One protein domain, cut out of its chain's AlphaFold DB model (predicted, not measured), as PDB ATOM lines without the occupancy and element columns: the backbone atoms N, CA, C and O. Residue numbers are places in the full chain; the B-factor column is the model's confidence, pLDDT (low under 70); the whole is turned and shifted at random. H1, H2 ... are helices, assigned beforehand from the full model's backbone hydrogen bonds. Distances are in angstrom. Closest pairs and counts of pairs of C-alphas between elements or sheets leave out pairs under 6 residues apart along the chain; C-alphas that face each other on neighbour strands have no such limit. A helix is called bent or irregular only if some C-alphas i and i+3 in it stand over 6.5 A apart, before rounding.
ATOM      1  N   ALA A  86     -28.571 -29.563  17.694       61.53
ATOM      2  CA  ALA A  86     -27.516 -29.229  18.662       61.53
ATOM      3  C   ALA A  86     -26.636 -30.451  19.006       61.53
ATOM      4  O   ALA A  86     -25.503 -30.311  19.459       61.53
ATOM      5  N   ARG A  87     -27.150 -31.659  18.742       62.72
ATOM      6  CA  ARG A  87     -26.456 -32.944  18.889       62.72
ATOM      7  C   ARG A  87     -25.256 -33.100  17.953       62.72
ATOM      8  O   ARG A  87     -24.249 -33.663  18.370       62.72
ATOM      9  N   ASP A  88     -25.330 -32.554  16.742       75.06
ATOM     10  CA  ASP A  88     -24.243 -32.621  15.755       75.06
ATOM     11  C   ASP A  88     -23.075 -31.685  16.126       75.06
ATOM     12  O   ASP A  88     -21.965 -31.794  15.602       75.06
ATOM     13  N   TRP A  89     -23.307 -30.769  17.071       80.50
ATOM     14  CA  TRP A  89     -22.306 -29.818  17.539       80.50
ATOM     15  C   TRP A  89     -21.206 -30.462  18.390       80.50
ATOM     16  O   TRP A  89     -20.080 -29.967  18.413       80.50
ATOM     17  N   GLY A  90     -21.491 -31.604  19.028       84.81
ATOM     18  CA  GLY A  90     -20.490 -32.349  19.798       84.81
ATOM     19  C   GLY A  90     -19.302 -32.808  18.943       84.81
ATOM     20  O   GLY A  90     -18.164 -32.793  19.408       84.81
ATOM     21  N   GLU A  91     -19.537 -33.143  17.669       85.38
ATOM     22  CA  GLU A  91     -18.463 -33.493  16.733       85.38
ATOM     23  C   GLU A  91     -17.579 -32.274  16.423       85.38
ATOM     24  O   GLU A  91     -16.352 -32.373  16.442       85.38
ATOM     25  N   VAL A  92     -18.187 -31.102  16.213       87.19
ATOM     26  CA  VAL A  92     -17.470 -29.837  15.964       87.19
ATOM     27  C   VAL A  92     -16.593 -29.471  17.158       87.19
ATOM     28  O   VAL A  92     -15.426 -29.125  16.980       87.19
ATOM     29  N   GLU A  93     -17.122 -29.587  18.376       87.38
ATOM     30  CA  GLU A  93     -16.362 -29.334  19.603       87.38
ATOM     31  C   GLU A  93     -15.191 -30.300  19.772       87.38
ATOM     32  O   GLU A  93     -14.101 -29.863  20.138       87.38
ATOM     33  N   GLY A  94     -15.377 -31.581  19.439       89.12
ATOM     34  CA  GLY A  94     -14.299 -32.569  19.437       89.12
ATOM     35  C   GLY A  94     -13.157 -32.183  18.496       89.12
ATOM     36  O   GLY A  94     -11.994 -32.179  18.897       89.12
ATOM     37  N   TRP A  95     -13.474 -31.777  17.264       89.50
ATOM     38  CA  TRP A  95     -12.472 -31.299  16.308       89.50
ATOM     39  C   TRP A  95     -11.754 -30.033  16.788       89.50
ATOM     40  O   TRP A  95     -10.532 -29.945  16.674       89.50
ATOM     41  N   LEU A  96     -12.482 -29.070  17.359       90.62
ATOM     42  CA  LEU A  96     -11.892 -27.850  17.918       90.62
ATOM     43  C   LEU A  96     -10.968 -28.153  19.108       90.62
ATOM     44  O   LEU A  96      -9.891 -27.568  19.202       90.62
ATOM     45  N   ALA A  97     -11.340 -29.096  19.980       91.75
ATOM     46  CA  ALA A  97     -10.515 -29.532  21.110       91.75
ATOM     47  C   ALA A  97      -9.207 -30.207  20.660       91.75
ATOM     48  O   ALA A  97      -8.187 -30.091  21.337       91.75
ATOM     49  N   LEU A  98      -9.216 -30.855  19.491       94.06
ATOM     50  CA  LEU A  98      -8.023 -31.403  18.835       94.06
ATOM     51  C   LEU A  98      -7.187 -30.337  18.095       94.06
ATOM     52  O   LEU A  98      -6.182 -30.674  17.469       94.06
ATOM     53  N   GLY A  99      -7.577 -29.060  18.152       92.25
ATOM     54  CA  GLY A  99      -6.872 -27.951  17.507       92.25
ATOM     55  C   GLY A  99      -7.229 -27.739  16.033       92.25
ATOM     56  O   GLY A  99      -6.521 -27.012  15.334       92.25
ATOM     57  N   ALA A 100      -8.308 -28.351  15.533       92.12
ATOM     58  CA  ALA A 100      -8.781 -28.087  14.180       92.12
ATOM     59  C   ALA A 100      -9.264 -26.635  14.041       92.12
ATOM     60  O   ALA A 100      -9.819 -26.037  14.961       92.12
ATOM     61  N   THR A 101      -9.103 -26.064  12.850       90.56
ATOM     62  CA  THR A 101      -9.673 -24.745  12.542       90.56
ATOM     63  C   THR A 101     -11.208 -24.817  12.477       90.56
ATOM     64  O   THR A 101     -11.746 -25.855  12.081       90.56
ATOM     65  N   PRO A 102     -11.943 -23.715  12.741       86.94
ATOM     66  CA  PRO A 102     -13.408 -23.685  12.635       86.94
ATOM     67  C   PRO A 102     -13.939 -24.210  11.294       86.94
ATOM     68  O   PRO A 102     -14.904 -24.966  11.251       86.94
ATOM     69  N   ARG A 103     -13.240 -23.900  10.192       86.00
ATOM     70  CA  ARG A 103     -13.573 -24.413   8.852       86.00
ATOM     71  C   ARG A 103     -13.435 -25.932   8.731       86.00
ATOM     72  O   ARG A 103     -14.240 -26.546   8.038       86.00
ATOM     73  N   GLN A 104     -12.408 -26.523   9.342       89.88
ATOM     74  CA  GLN A 104     -12.212 -27.975   9.343       89.88
ATOM     75  C   GLN A 104     -13.277 -28.657  10.203       89.88
ATOM     76  O   GLN A 104     -13.892 -29.617   9.745       89.88
ATOM     77  N   ALA A 105     -13.546 -28.105  11.388       89.06
ATOM     78  CA  ALA A 105     -14.503 -28.655  12.340       89.06
ATOM     79  C   ALA A 105     -15.941 -28.701  11.784       89.06
ATOM     80  O   ALA A 105     -16.659 -29.667  12.015       89.06
ATOM     81  N   THR A 106     -16.360 -27.717  10.979       87.69
ATOM     82  CA  THR A 106     -17.715 -27.686  10.388       87.69
ATOM     83  C   THR A 106     -17.814 -28.295   8.987       87.69
ATOM     84  O   THR A 106     -18.889 -28.269   8.384       87.69
ATOM     85  N   ALA A 107     -16.721 -28.797   8.403       87.19
ATOM     86  CA  ALA A 107     -16.694 -29.186   6.990       87.19
ATOM     87  C   ALA A 107     -17.682 -30.318   6.660       87.19
ATOM     88  O   ALA A 107     -18.303 -30.305   5.595       87.19
ATOM     89  N   ALA A 108     -17.834 -31.293   7.560       85.38
ATOM     90  CA  ALA A 108     -18.773 -32.399   7.392       85.38
ATOM     91  C   ALA A 108     -20.231 -31.913   7.423       85.38
ATOM     92  O   ALA A 108     -20.985 -32.190   6.487       85.38
ATOM     93  N   LEU A 109     -20.583 -31.100   8.424       83.00
ATOM     94  CA  LEU A 109     -21.914 -30.502   8.552       83.00
ATOM     95  C   LEU A 109     -22.262 -29.622   7.352       83.00
ATOM     96  O   LEU A 109     -23.355 -29.732   6.800       83.00
ATOM     97  N   GLY A 110     -21.310 -28.811   6.881       84.88
ATOM     98  CA  GLY A 110     -21.488 -27.975   5.695       84.88
ATOM     99  C   GLY A 110     -21.798 -28.783   4.430       84.88
ATOM    100  O   GLY A 110     -22.650 -28.375   3.644       84.88
ATOM    101  N   ARG A 111     -21.168 -29.953   4.241       85.75
ATOM    102  CA  ARG A 111     -21.465 -30.846   3.103       85.75
ATOM    103  C   ARG A 111     -22.873 -31.432   3.184       85.75
ATOM    104  O   ARG A 111     -23.578 -31.445   2.178       85.75
ATOM    105  N   VAL A 112     -23.283 -31.891   4.365       85.62
ATOM    106  CA  VAL A 112     -24.629 -32.444   4.582       85.62
ATOM    107  C   VAL A 112     -25.693 -31.367   4.369       85.62
ATOM    108  O   VAL A 112     -26.664 -31.597   3.649       85.62
ATOM    109  N   ALA A 113     -25.485 -30.173   4.926       82.50
ATOM    110  CA  ALA A 113     -26.387 -29.039   4.761       82.50
ATOM    111  C   ALA A 113     -26.515 -28.612   3.291       82.50
ATOM    112  O   ALA A 113     -27.632 -28.416   2.813       82.50
ATOM    113  N   ALA A 114     -25.401 -28.537   2.553       86.25
ATOM    114  CA  ALA A 114     -25.416 -28.218   1.126       86.25
ATOM    115  C   ALA A 114     -26.196 -29.261   0.308       86.25
ATOM    116  O   ALA A 114     -26.983 -28.890  -0.557       86.25
ATOM    117  N   GLY A 115     -26.038 -30.555   0.612       87.69
ATOM    118  CA  GLY A 115     -26.815 -31.616  -0.033       87.69
ATOM    119  C   GLY A 115     -28.315 -31.510   0.255       87.69
ATOM    120  O   GLY A 115     -29.130 -31.588  -0.661       87.69
ATOM    121  N   ARG A 116     -28.692 -31.262   1.517       85.94
ATOM    122  CA  ARG A 116     -30.101 -31.084   1.917       85.94
ATOM    123  C   ARG A 116     -30.747 -29.852   1.284       85.94
ATOM    124  O   ARG A 116     -31.930 -29.895   0.959       85.94
ATOM    125  N   ALA A 117     -29.983 -28.780   1.082       85.19
ATOM    126  CA  ALA A 117     -30.476 -27.551   0.466       85.19
ATOM    127  C   ALA A 117     -30.953 -27.750  -0.985       85.19
ATOM    128  O   ALA A 117     -31.834 -27.016  -1.420       85.19
ATOM    129  N   LEU A 118     -30.432 -28.753  -1.702       90.25
ATOM    130  CA  LEU A 118     -30.792 -29.027  -3.101       90.25
ATOM    131  C   LEU A 118     -32.046 -29.886  -3.269       90.25
ATOM    132  O   LEU A 118     -32.617 -29.916  -4.359       90.25
ATOM    133  N   ILE A 119     -32.504 -30.563  -2.211       89.88
ATOM    134  CA  ILE A 119     -33.674 -31.454  -2.269       89.88
ATOM    135  C   ILE A 119     -34.912 -30.739  -2.847       89.88
ATOM    136  O   ILE A 119     -35.480 -31.252  -3.811       89.88
ATOM    137  N   PRO A 120     -35.314 -29.541  -2.365       87.75
ATOM    138  CA  PRO A 120     -36.521 -28.878  -2.859       87.75
ATOM    139  C   PRO A 120     -36.456 -28.517  -4.346       87.75
ATOM    140  O   PRO A 120     -37.467 -28.592  -5.040       87.75
ATOM    141  N   ALA A 121     -35.277 -28.127  -4.824       88.12
ATOM    142  CA  ALA A 121     -35.059 -27.734  -6.208       88.12
ATOM    143  C   ALA A 121     -35.152 -28.943  -7.139       88.12
ATOM    144  O   ALA A 121     -35.858 -28.908  -8.143       88.12
ATOM    145  N   ILE A 122     -34.510 -30.050  -6.750       90.62
ATOM    146  CA  ILE A 122     -34.571 -31.322  -7.476       90.62
ATOM    147  C   ILE A 122     -36.016 -31.827  -7.543       90.62
ATOM    148  O   ILE A 122     -36.485 -32.212  -8.618       90.62
ATOM    149  N   ASP A 123     -36.738 -31.789  -6.422       90.19
ATOM    150  CA  ASP A 123     -38.141 -32.201  -6.366       90.19
ATOM    151  C   ASP A 123     -39.025 -31.312  -7.253       90.19
ATOM    152  O   ASP A 123     -39.879 -31.820  -7.986       90.19
ATOM    153  N   GLN A 124     -38.787 -29.996  -7.259       86.88
ATOM    154  CA  GLN A 124     -39.498 -29.063  -8.132       86.88
ATOM    155  C   GLN A 124     -39.228 -29.352  -9.614       86.88
ATOM    156  O   GLN A 124     -40.173 -29.435 -10.400       86.88
ATOM    157  N   THR A 125     -37.966 -29.543 -10.007       89.00
ATOM    158  CA  THR A 125     -37.602 -29.862 -11.394       89.00
ATOM    159  C   THR A 125     -38.215 -31.186 -11.839       89.00
ATOM    160  O   THR A 125     -38.772 -31.268 -12.935       89.00
ATOM    161  N   ARG A 126     -38.193 -32.213 -10.979       88.25
ATOM    162  CA  ARG A 126     -38.855 -33.495 -11.251       88.25
ATOM    163  C   ARG A 126     -40.361 -33.314 -11.447       88.25
ATOM    164  O   ARG A 126     -40.915 -33.872 -12.390       88.25
ATOM    165  N   SER A 127     -41.027 -32.548 -10.582       86.31
ATOM    166  CA  SER A 127     -42.475 -32.316 -10.677       86.31
ATOM    167  C   SER A 127     -42.860 -31.589 -11.967       86.31
ATOM    168  O   SER A 127     -43.852 -31.953 -12.601       86.31
ATOM    169  N   ALA A 128     -42.065 -30.597 -12.382       83.75
ATOM    170  CA  ALA A 128     -42.269 -29.888 -13.644       83.75
ATOM    171  C   ALA A 128     -42.173 -30.832 -14.856       83.75
ATOM    172  O   ALA A 128     -42.965 -30.722 -15.782       83.75
ATOM    173  N   GLY A 129     -41.248 -31.797 -14.832       73.19
ATOM    174  CA  GLY A 129     -41.103 -32.782 -15.909       73.19
ATOM    175  C   GLY A 129     -42.178 -33.877 -15.942       73.19
ATOM    176  O   GLY A 129     -42.378 -34.485 -16.989       73.19
ATOM    177  N   LEU A 130     -42.860 -34.151 -14.821       78.06
ATOM    178  CA  LEU A 130     -43.807 -35.271 -14.710       78.06
ATOM    179  C   LEU A 130     -45.283 -34.873 -14.814       78.06
ATOM    180  O   LEU A 130     -46.063 -35.621 -15.397       78.06
ATOM    181  N   VAL A 131     -45.699 -33.760 -14.201       75.88
ATOM    182  CA  VAL A 131     -47.135 -33.508 -13.944       75.88
ATOM    183  C   VAL A 131     -47.562 -32.043 -14.009       75.88
ATOM    184  O   VAL A 131     -48.751 -31.760 -13.891       75.88
ATOM    185  N   THR A 132     -46.649 -31.083 -14.163       78.75
ATOM    186  CA  THR A 132     -47.001 -29.656 -14.056       78.75
ATOM    187  C   THR A 132     -46.458 -28.844 -15.220       78.75
ATOM    188  O   THR A 132     -45.260 -28.853 -15.462       78.75
ATOM    189  N   LEU A 133     -47.323 -28.066 -15.878       82.12
ATOM    190  CA  LEU A 133     -46.915 -27.028 -16.829       82.12
ATOM    191  C   LEU A 133     -46.595 -25.732 -16.066       82.12
ATOM    192  O   LEU A 133     -47.506 -25.139 -15.479       82.12
ATOM    193  N   PRO A 134     -45.331 -25.273 -16.040       83.62
ATOM    194  CA  PRO A 134     -44.970 -24.037 -15.356       83.62
ATOM    195  C   PRO A 134     -45.619 -22.812 -16.014       83.62
ATOM    196  O   PRO A 134     -45.789 -22.756 -17.231       83.62
ATOM    197  N   GLY A 135     -45.917 -21.782 -15.217       87.50
ATOM    198  CA  GLY A 135     -46.549 -20.556 -15.720       87.50
ATOM    199  C   GLY A 135     -45.734 -19.829 -16.798       87.50
ATOM    200  O   GLY A 135     -46.320 -19.263 -17.714       87.50
ATOM    201  N   ALA A 136     -44.398 -19.889 -16.737       89.50
ATOM    202  CA  ALA A 136     -43.525 -19.284 -17.747       89.50
ATOM    203  C   ALA A 136     -43.638 -19.981 -19.115       89.50
ATOM    204  O   ALA A 136     -43.719 -19.304 -20.137       89.50
ATOM    205  N   PHE A 137     -43.739 -21.314 -19.131       91.81
ATOM    206  CA  PHE A 137     -44.007 -22.085 -20.347       91.81
ATOM    207  C   PHE A 137     -45.349 -21.684 -20.976       91.81
ATOM    208  O   PHE A 137     -45.404 -21.355 -22.159       91.81
ATOM    209  N   VAL A 138     -46.425 -21.629 -20.178       91.81
ATOM    210  CA  VAL A 138     -47.755 -21.199 -20.652       91.81
ATOM    211  C   VAL A 138     -47.721 -19.757 -21.166       91.81
ATOM    212  O   VAL A 138     -48.302 -19.462 -22.207       91.81
ATOM    213  N   GLY A 139     -47.011 -18.864 -20.473       92.62
ATOM    214  CA  GLY A 139     -46.843 -17.473 -20.890       92.62
ATOM    215  C   GLY A 139     -46.189 -17.336 -22.265       92.62
ATOM    216  O   GLY A 139     -46.660 -16.544 -23.077       92.62
ATOM    217  N   LEU A 140     -45.159 -18.137 -22.557       94.69
ATOM    218  CA  LEU A 140     -44.500 -18.150 -23.868       94.69
ATOM    219  C   LEU A 140     -45.435 -18.641 -24.978       94.69
ATOM    220  O   LEU A 140     -45.489 -18.018 -26.037       94.69
ATOM    221  N   LEU A 141     -46.223 -19.690 -24.724       94.44
ATOM    222  CA  LEU A 141     -47.218 -20.173 -25.687       94.44
ATOM    223  C   LEU A 141     -48.280 -19.117 -26.004       94.44
ATOM    224  O   LEU A 141     -48.594 -18.882 -27.168       94.44
ATOM    225  N   LEU A 142     -48.819 -18.451 -24.976       95.31
ATOM    226  CA  LEU A 142     -49.786 -17.363 -25.157       95.31
ATOM    227  C   LEU A 142     -49.163 -16.146 -25.857       95.31
ATOM    228  O   LEU A 142     -49.863 -15.408 -26.544       95.31
ATOM    229  N   GLY A 143     -47.850 -15.961 -25.708       94.69
ATOM    230  CA  GLY A 143     -47.052 -14.988 -26.451       94.69
ATOM    231  C   GLY A 143     -46.765 -15.378 -27.907       94.69
ATOM    232  O   GLY A 143     -46.161 -14.584 -28.622       94.69
ATOM    233  N   GLY A 144     -47.195 -16.564 -28.354       95.19
ATOM    234  CA  GLY A 144     -47.049 -17.046 -29.728       95.19
ATOM    235  C   GLY A 144     -45.822 -17.924 -29.988       95.19
ATOM    236  O   GLY A 144     -45.596 -18.292 -31.138       95.19
ATOM    237  N   ALA A 145     -45.040 -18.273 -28.961       96.12
ATOM    238  CA  ALA A 145     -43.926 -19.207 -29.113       96.12
ATOM    239  C   ALA A 145     -44.433 -20.622 -29.421       96.12
ATOM    240  O   ALA A 145     -45.485 -21.048 -28.926       96.12
ATOM    241  N   SER A 146     -43.668 -21.384 -30.200       97.19
ATOM    242  CA  SER A 146     -43.975 -22.793 -30.424       97.19
ATOM    243  C   SER A 146     -43.741 -23.626 -29.149       97.19
ATOM    244  O   SER A 146     -42.920 -23.262 -28.300       97.19
ATOM    245  N   PRO A 147     -44.411 -24.787 -28.996       93.31
ATOM    246  CA  PRO A 147     -44.183 -25.683 -27.859       93.31
ATOM    247  C   PRO A 147     -42.734 -26.141 -27.682       93.31
ATOM    248  O   PRO A 147     -42.295 -26.316 -26.547       93.31
ATOM    249  N   ALA A 148     -41.993 -26.312 -28.778       95.00
ATOM    250  CA  ALA A 148     -40.584 -26.694 -28.728       95.00
ATOM    251  C   ALA A 148     -39.720 -25.571 -28.134       95.00
ATOM    252  O   ALA A 148     -38.988 -25.803 -27.176       95.00
ATOM    253  N   GLU A 149     -39.881 -24.338 -28.620       95.25
ATOM    254  CA  GLU A 149     -39.137 -23.175 -28.116       95.25
ATOM    255  C   GLU A 149     -39.436 -22.911 -26.635       95.25
ATOM    256  O   GLU A 149     -38.525 -22.689 -25.833       95.25
ATOM    257  N   ALA A 150     -40.710 -22.988 -26.237       94.00
ATOM    258  CA  ALA A 150     -41.100 -22.825 -24.840       94.00
ATOM    259  C   ALA A 150     -40.477 -23.910 -23.942       94.00
ATOM    260  O   ALA A 150     -40.062 -23.613 -22.818       94.00
ATOM    261  N   ALA A 151     -40.375 -25.152 -24.430       90.44
ATOM    262  CA  ALA A 151     -39.769 -26.261 -23.693       90.44
ATOM    263  C   ALA A 151     -38.261 -26.066 -23.515       90.44
ATOM    264  O   ALA A 151     -37.751 -26.252 -22.411       90.44
ATOM    265  N   GLU A 152     -37.557 -25.654 -24.568       92.88
ATOM    266  CA  GLU A 152     -36.115 -25.400 -24.532       92.88
ATOM    267  C   GLU A 152     -35.760 -24.280 -23.553       92.88
ATOM    268  O   GLU A 152     -34.898 -24.458 -22.689       92.88
ATOM    269  N   VAL A 153     -36.472 -23.151 -23.618       94.62
ATOM    270  CA  VAL A 153     -36.268 -22.030 -22.690       94.62
ATOM    271  C   VAL A 153     -36.576 -22.453 -21.257       94.62
ATOM    272  O   VAL A 153     -35.812 -22.151 -20.339       94.62
ATOM    273  N   GLN A 154     -37.671 -23.184 -21.040       93.12
ATOM    274  CA  GLN A 154     -38.035 -23.650 -19.707       93.12
ATOM    275  C   GLN A 154     -36.995 -24.625 -19.136       93.12
ATOM    276  O   GLN A 154     -36.661 -24.519 -17.953       93.12
ATOM    277  N   LEU A 155     -36.463 -25.542 -19.948       91.50
ATOM    278  CA  LEU A 155     -35.386 -26.454 -19.552       91.50
ATOM    279  C   LEU A 155     -34.104 -25.696 -19.216       91.50
ATOM    280  O   LEU A 155     -33.498 -25.966 -18.180       91.50
ATOM    281  N   LEU A 156     -33.727 -24.714 -20.036       93.81
ATOM    282  CA  LEU A 156     -32.569 -23.862 -19.782       93.81
ATOM    283  C   LEU A 156     -32.696 -23.144 -18.432       93.81
ATOM    284  O   LEU A 156     -31.749 -23.135 -17.649       93.81
ATOM    285  N   VAL A 157     -33.876 -22.594 -18.133       93.44
ATOM    286  CA  VAL A 157     -34.151 -21.930 -16.851       93.44
ATOM    287  C   VAL A 157     -34.071 -22.915 -15.686       93.44
ATOM    288  O   VAL A 157     -33.427 -22.605 -14.689       93.44
ATOM    289  N   LEU A 158     -34.678 -24.101 -15.792       92.00
ATOM    290  CA  LEU A 158     -34.655 -25.094 -14.709       92.00
ATOM    291  C   LEU A 158     -33.234 -25.581 -14.411       92.00
ATOM    292  O   LEU A 158     -32.829 -25.621 -13.250       92.00
ATOM    293  N   VAL A 159     -32.461 -25.907 -15.448       92.31
ATOM    294  CA  VAL A 159     -31.060 -26.327 -15.302       92.31
ATOM    295  C   VAL A 159     -30.205 -25.179 -14.766       92.31
ATOM    296  O   VAL A 159     -29.388 -25.392 -13.872       92.31
ATOM    297  N   GLY A 160     -30.415 -23.959 -15.263       94.69
ATOM    298  CA  GLY A 160     -29.711 -22.766 -14.799       94.69
ATOM    299  C   GLY A 160     -29.969 -22.465 -13.323       94.69
ATOM    300  O   GLY A 160     -29.024 -22.194 -12.584       94.69
ATOM    301  N   LEU A 161     -31.221 -22.571 -12.874       92.81
ATOM    302  CA  LEU A 161     -31.591 -22.400 -11.467       92.81
ATOM    303  C   LEU A 161     -30.985 -23.497 -10.589       92.81
ATOM    304  O   LEU A 161     -30.339 -23.176  -9.595       92.81
ATOM    305  N   LEU A 162     -31.090 -24.768 -10.989       93.19
ATOM    306  CA  LEU A 162     -30.455 -25.879 -10.269       93.19
ATOM    307  C   LEU A 162     -28.941 -25.679 -10.117       93.19
ATOM    308  O   LEU A 162     -28.386 -25.899  -9.039       93.19
ATOM    309  N   ALA A 163     -28.264 -25.241 -11.181       94.88
ATOM    310  CA  ALA A 163     -26.834 -24.958 -11.148       94.88
ATOM    311  C   ALA A 163     -26.508 -23.772 -10.227       94.88
ATOM    312  O   ALA A 163     -25.581 -23.857  -9.419       94.88
ATOM    313  N   ALA A 164     -27.279 -22.685 -10.314       95.12
ATOM    314  CA  ALA A 164     -27.113 -21.517  -9.455       95.12
ATOM    315  C   ALA A 164     -27.291 -21.878  -7.973       95.12
ATOM    316  O   ALA A 164     -26.484 -21.467  -7.139       95.12
ATOM    317  N   GLU A 165     -28.286 -22.699  -7.645       92.81
ATOM    318  CA  GLU A 165     -28.524 -23.174  -6.283       92.81
ATOM    319  C   GLU A 165     -27.409 -24.097  -5.782       92.81
ATOM    320  O   GLU A 165     -26.947 -23.937  -4.653       92.81
ATOM    321  N   ALA A 166     -26.901 -25.007  -6.620       92.56
ATOM    322  CA  ALA A 166     -25.755 -25.854  -6.280       92.56
ATOM    323  C   ALA A 166     -24.502 -25.028  -5.964       92.56
ATOM    324  O   ALA A 166     -23.830 -25.262  -4.953       92.56
ATOM    325  N   VAL A 167     -24.209 -24.021  -6.789       94.88
ATOM    326  CA  VAL A 167     -23.095 -23.095  -6.556       94.88
ATOM    327  C   VAL A 167     -23.322 -22.303  -5.270       94.88
ATOM    328  O   VAL A 167     -22.425 -22.250  -4.426       94.88
ATOM    329  N   ALA A 168     -24.513 -21.737  -5.076       91.19
ATOM    330  CA  ALA A 168     -24.853 -20.979  -3.879       91.19
ATOM    331  C   ALA A 168     -24.717 -21.828  -2.607       91.19
ATOM    332  O   ALA A 168     -24.115 -21.370  -1.636       91.19
ATOM    333  N   ALA A 169     -25.189 -23.076  -2.612       89.75
ATOM    334  CA  ALA A 169     -25.088 -23.990  -1.478       89.75
ATOM    335  C   ALA A 169     -23.623 -24.289  -1.115       89.75
ATOM    336  O   ALA A 169     -23.238 -24.197   0.054       89.75
ATOM    337  N   VAL A 170     -22.777 -24.578  -2.111       90.12
ATOM    338  CA  VAL A 170     -21.345 -24.853  -1.897       90.12
ATOM    339  C   VAL A 170     -20.602 -23.611  -1.413       90.12
ATOM    340  O   VAL A 170     -19.812 -23.703  -0.469       90.12
ATOM    341  N   LEU A 171     -20.836 -22.452  -2.032       91.62
ATOM    342  CA  LEU A 171     -20.208 -21.197  -1.619       91.62
ATOM    343  C   LEU A 171     -20.629 -20.822  -0.201       91.62
ATOM    344  O   LEU A 171     -19.771 -20.507   0.615       91.62
ATOM    345  N   THR A 172     -21.912 -20.943   0.127       87.56
ATOM    346  CA  THR A 172     -22.425 -20.691   1.479       87.56
ATOM    347  C   THR A 172     -21.738 -21.600   2.495       87.56
ATOM    348  O   THR A 172     -21.180 -21.108   3.473       87.56
ATOM    349  N   ALA A 173     -21.673 -22.911   2.236       85.69
ATOM    350  CA  ALA A 173     -21.013 -23.862   3.131       85.69
ATOM    351  C   ALA A 173     -19.510 -23.569   3.315       85.69
ATOM    352  O   ALA A 173     -18.989 -23.669   4.427       85.69
ATOM    353  N   ARG A 174     -18.800 -23.178   2.248       86.56
ATOM    354  CA  ARG A 174     -17.354 -22.892   2.302       86.56
ATOM    355  C   ARG A 174     -17.019 -21.540   2.925       86.56
ATOM    356  O   ARG A 174     -16.031 -21.438   3.652       86.56
ATOM    357  N   LEU A 175     -17.807 -20.509   2.633       87.88
ATOM    358  CA  LEU A 175     -17.561 -19.147   3.104       87.88
ATOM    359  C   LEU A 175     -18.017 -18.972   4.552       87.88
ATOM    360  O   LEU A 175     -17.281 -18.388   5.347       87.88
ATOM    361  N   LEU A 176     -19.173 -19.534   4.915       84.31
ATOM    362  CA  LEU A 176     -19.728 -19.398   6.262       84.31
ATOM    363  C   LEU A 176     -19.213 -20.446   7.247       84.31
ATOM    364  O   LEU A 176     -19.313 -20.203   8.442       84.31
ATOM    365  N   GLY A 177     -18.608 -21.557   6.807       79.12
ATOM    366  CA  GLY A 177     -18.124 -22.601   7.724       79.12
ATOM    367  C   GLY A 177     -17.185 -22.079   8.820       79.12
ATOM    368  O   GLY A 177     -17.290 -22.468   9.976       79.12
ATOM    369  N   GLY A 178     -16.328 -21.105   8.491       78.25
ATOM    370  CA  GLY A 178     -15.441 -20.482   9.480       78.25
ATOM    371  C   GLY A 178     -16.176 -19.643  10.528       78.25
ATOM    372  O   GLY A 178     -15.782 -19.650  11.687       78.25
ATOM    373  N   TRP A 179     -17.243 -18.950  10.128       79.94
ATOM    374  CA  TRP A 179     -18.066 -18.147  11.030       79.94
ATOM    375  C   TRP A 179     -18.975 -19.038  11.884       79.94
ATOM    376  O   TRP A 179     -18.980 -18.916  13.106       79.94
ATOM    377  N   VAL A 180     -19.642 -20.013  11.259       77.00
ATOM    378  CA  VAL A 180     -20.510 -20.983  11.942       77.00
ATOM    379  C   VAL A 180     -19.733 -21.742  13.012       77.00
ATOM    380  O   VAL A 180     -20.221 -21.859  14.127       77.00
ATOM    381  N   GLY A 181     -18.498 -22.170  12.725       74.38
ATOM    382  CA  GLY A 181     -17.634 -22.866  13.686       74.38
ATOM    383  C   GLY A 181     -17.297 -22.073  14.956       74.38
ATOM    384  O   GLY A 181     -16.821 -22.661  15.921       74.38
ATOM    385  N   THR A 182     -17.546 -20.760  14.980       76.75
ATOM    386  CA  THR A 182     -17.337 -19.899  16.159       76.75
ATOM    387  C   THR A 182     -18.620 -19.592  16.932       76.75
ATOM    388  O   THR A 182     -18.554 -19.145  18.074       76.75
ATOM    389  N   THR A 183     -19.787 -19.856  16.347       74.81
ATOM    390  CA  THR A 183     -21.097 -19.566  16.938       74.81
ATOM    391  C   THR A 183     -21.777 -20.868  17.334       74.81
ATOM    392  O   THR A 183     -22.313 -21.573  16.479       74.81
ATOM    393  N   ARG A 184     -21.768 -21.195  18.631       68.75
ATOM    394  CA  ARG A 184     -22.520 -22.353  19.129       68.75
ATOM    395  C   ARG A 184     -24.022 -22.128  18.892       68.75
ATOM    396  O   ARG A 184     -24.507 -21.048  19.231       68.75
ATOM    397  N   PRO A 185     -24.765 -23.109  18.352       66.19
ATOM    398  CA  PRO A 185     -26.219 -23.056  18.370       66.19
ATOM    399  C   PRO A 185     -26.669 -23.024  19.831       66.19
ATOM    400  O   PRO A 185     -26.354 -23.945  20.587       66.19
ATOM    401  N   GLU A 186     -27.368 -21.971  20.253       63.41
ATOM    402  CA  GLU A 186     -27.968 -21.995  21.584       63.41
ATOM    403  C   GLU A 186     -29.039 -23.091  21.613       63.41
ATOM    404  O   GLU A 186     -29.847 -23.177  20.680       63.41
TER     405      GLU A 186
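Overview. This is residues 86 to 186 of the 193 residues of the protein "ABC transporter permease" of Aeromicrobium fastidiosum (UniProt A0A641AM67). A long rod: the long helix H5 makes most of its length, and the bent helix H3, as arms H3a and H3b, runs back along one side of it, with small helices at the two ends. At one end the short helix H4 folds back on the beginning of H5 as a hairpin; at the other, little H2 packs on the last part of H5, and H1 packs on H2. The printed part has 101 residues, with five named helices in the order H1, H2, H3, H4, H5, no named strand, and the class all helix. It is extended, with a radius of gyration of the C-alphas of 19.8 A, and spans 63 by 21 by 18 A.

Arrangement. The hub is H5, residues 147 to 180, which touches three other helices and has a kink of 32 degrees near residue 174. H3, residues 107 to 130, was assigned as one helix by its hydrogen bonds but is bent, C-alphas 117 and 120 being 7.0 A apart; its arms H3a, residues 107 to 117, and H3b, residues 120 to 130, stand at a shallow tilt of 33 degrees, only just short of steep. H3a touches residues 166 to 177 of H5 at a shallow tilt of 27 degrees, opposite ways; their closest C-alphas, of Gly 110 and Ala 173, are 4.9 A apart. H3b touches residues 158 to 165 of H5 at a shallow tilt of 13 degrees, opposite ways, closest at the C-alphas of Ala 121 and Leu 162, 6.4 A. H4, residues 135 to 142, forms a helical hairpin with H5, touching its residues 147 to 154; the closest C-alphas are those of Phe 137 and Ala 150, 5.4 A, at a shallow tilt of 23 degrees, opposite ways. The packing is mostly aligned, with the three touching pairs that have a tilt at shallow tilts. H2, residues 102 to 105, touches residues 174 to 180 of H5, closest at the C-alphas of Arg 103 and Gly 178, 4.4 A. H1, residues 86 to 97, touches H2 with its residues 91 to 96, closest at the C-alphas of Val 92 and Ala 105, 4.8 A. H1 and H5 are apart, and so are H3b and H4. Every O i to N i+4 pair is within hydrogen-bond range in H3a, H3b and H4, against 28 of 30 in H5 and 5 of 8 in H1, while H2 is too short for such a pair.

Along the chain. H5 measures 46.5 A from C-alpha 147 at (-44.183, -25.683, -27.859) to C-alpha 180 at (-20.510, -20.983, 11.942); it is irregular, but only just, with C-alphas 175 and 178 6.9 A apart. H3a and H3b are 15.3 A each, H4 10.5 A and H2 5.1 A. H1 begins at C-alpha 86, (-27.516, -29.229, 18.662), and is 17.2 A long.

Size, cuts and confidence. The C-alphas farthest apart, of Leu 98 and Gly 144, are 63.9 A apart. The printed part has no cut, and its four links between helices are tight. Mean pLDDT of the printed part is 87.1; residues 86 to 87 and 184 to 186 are under 70.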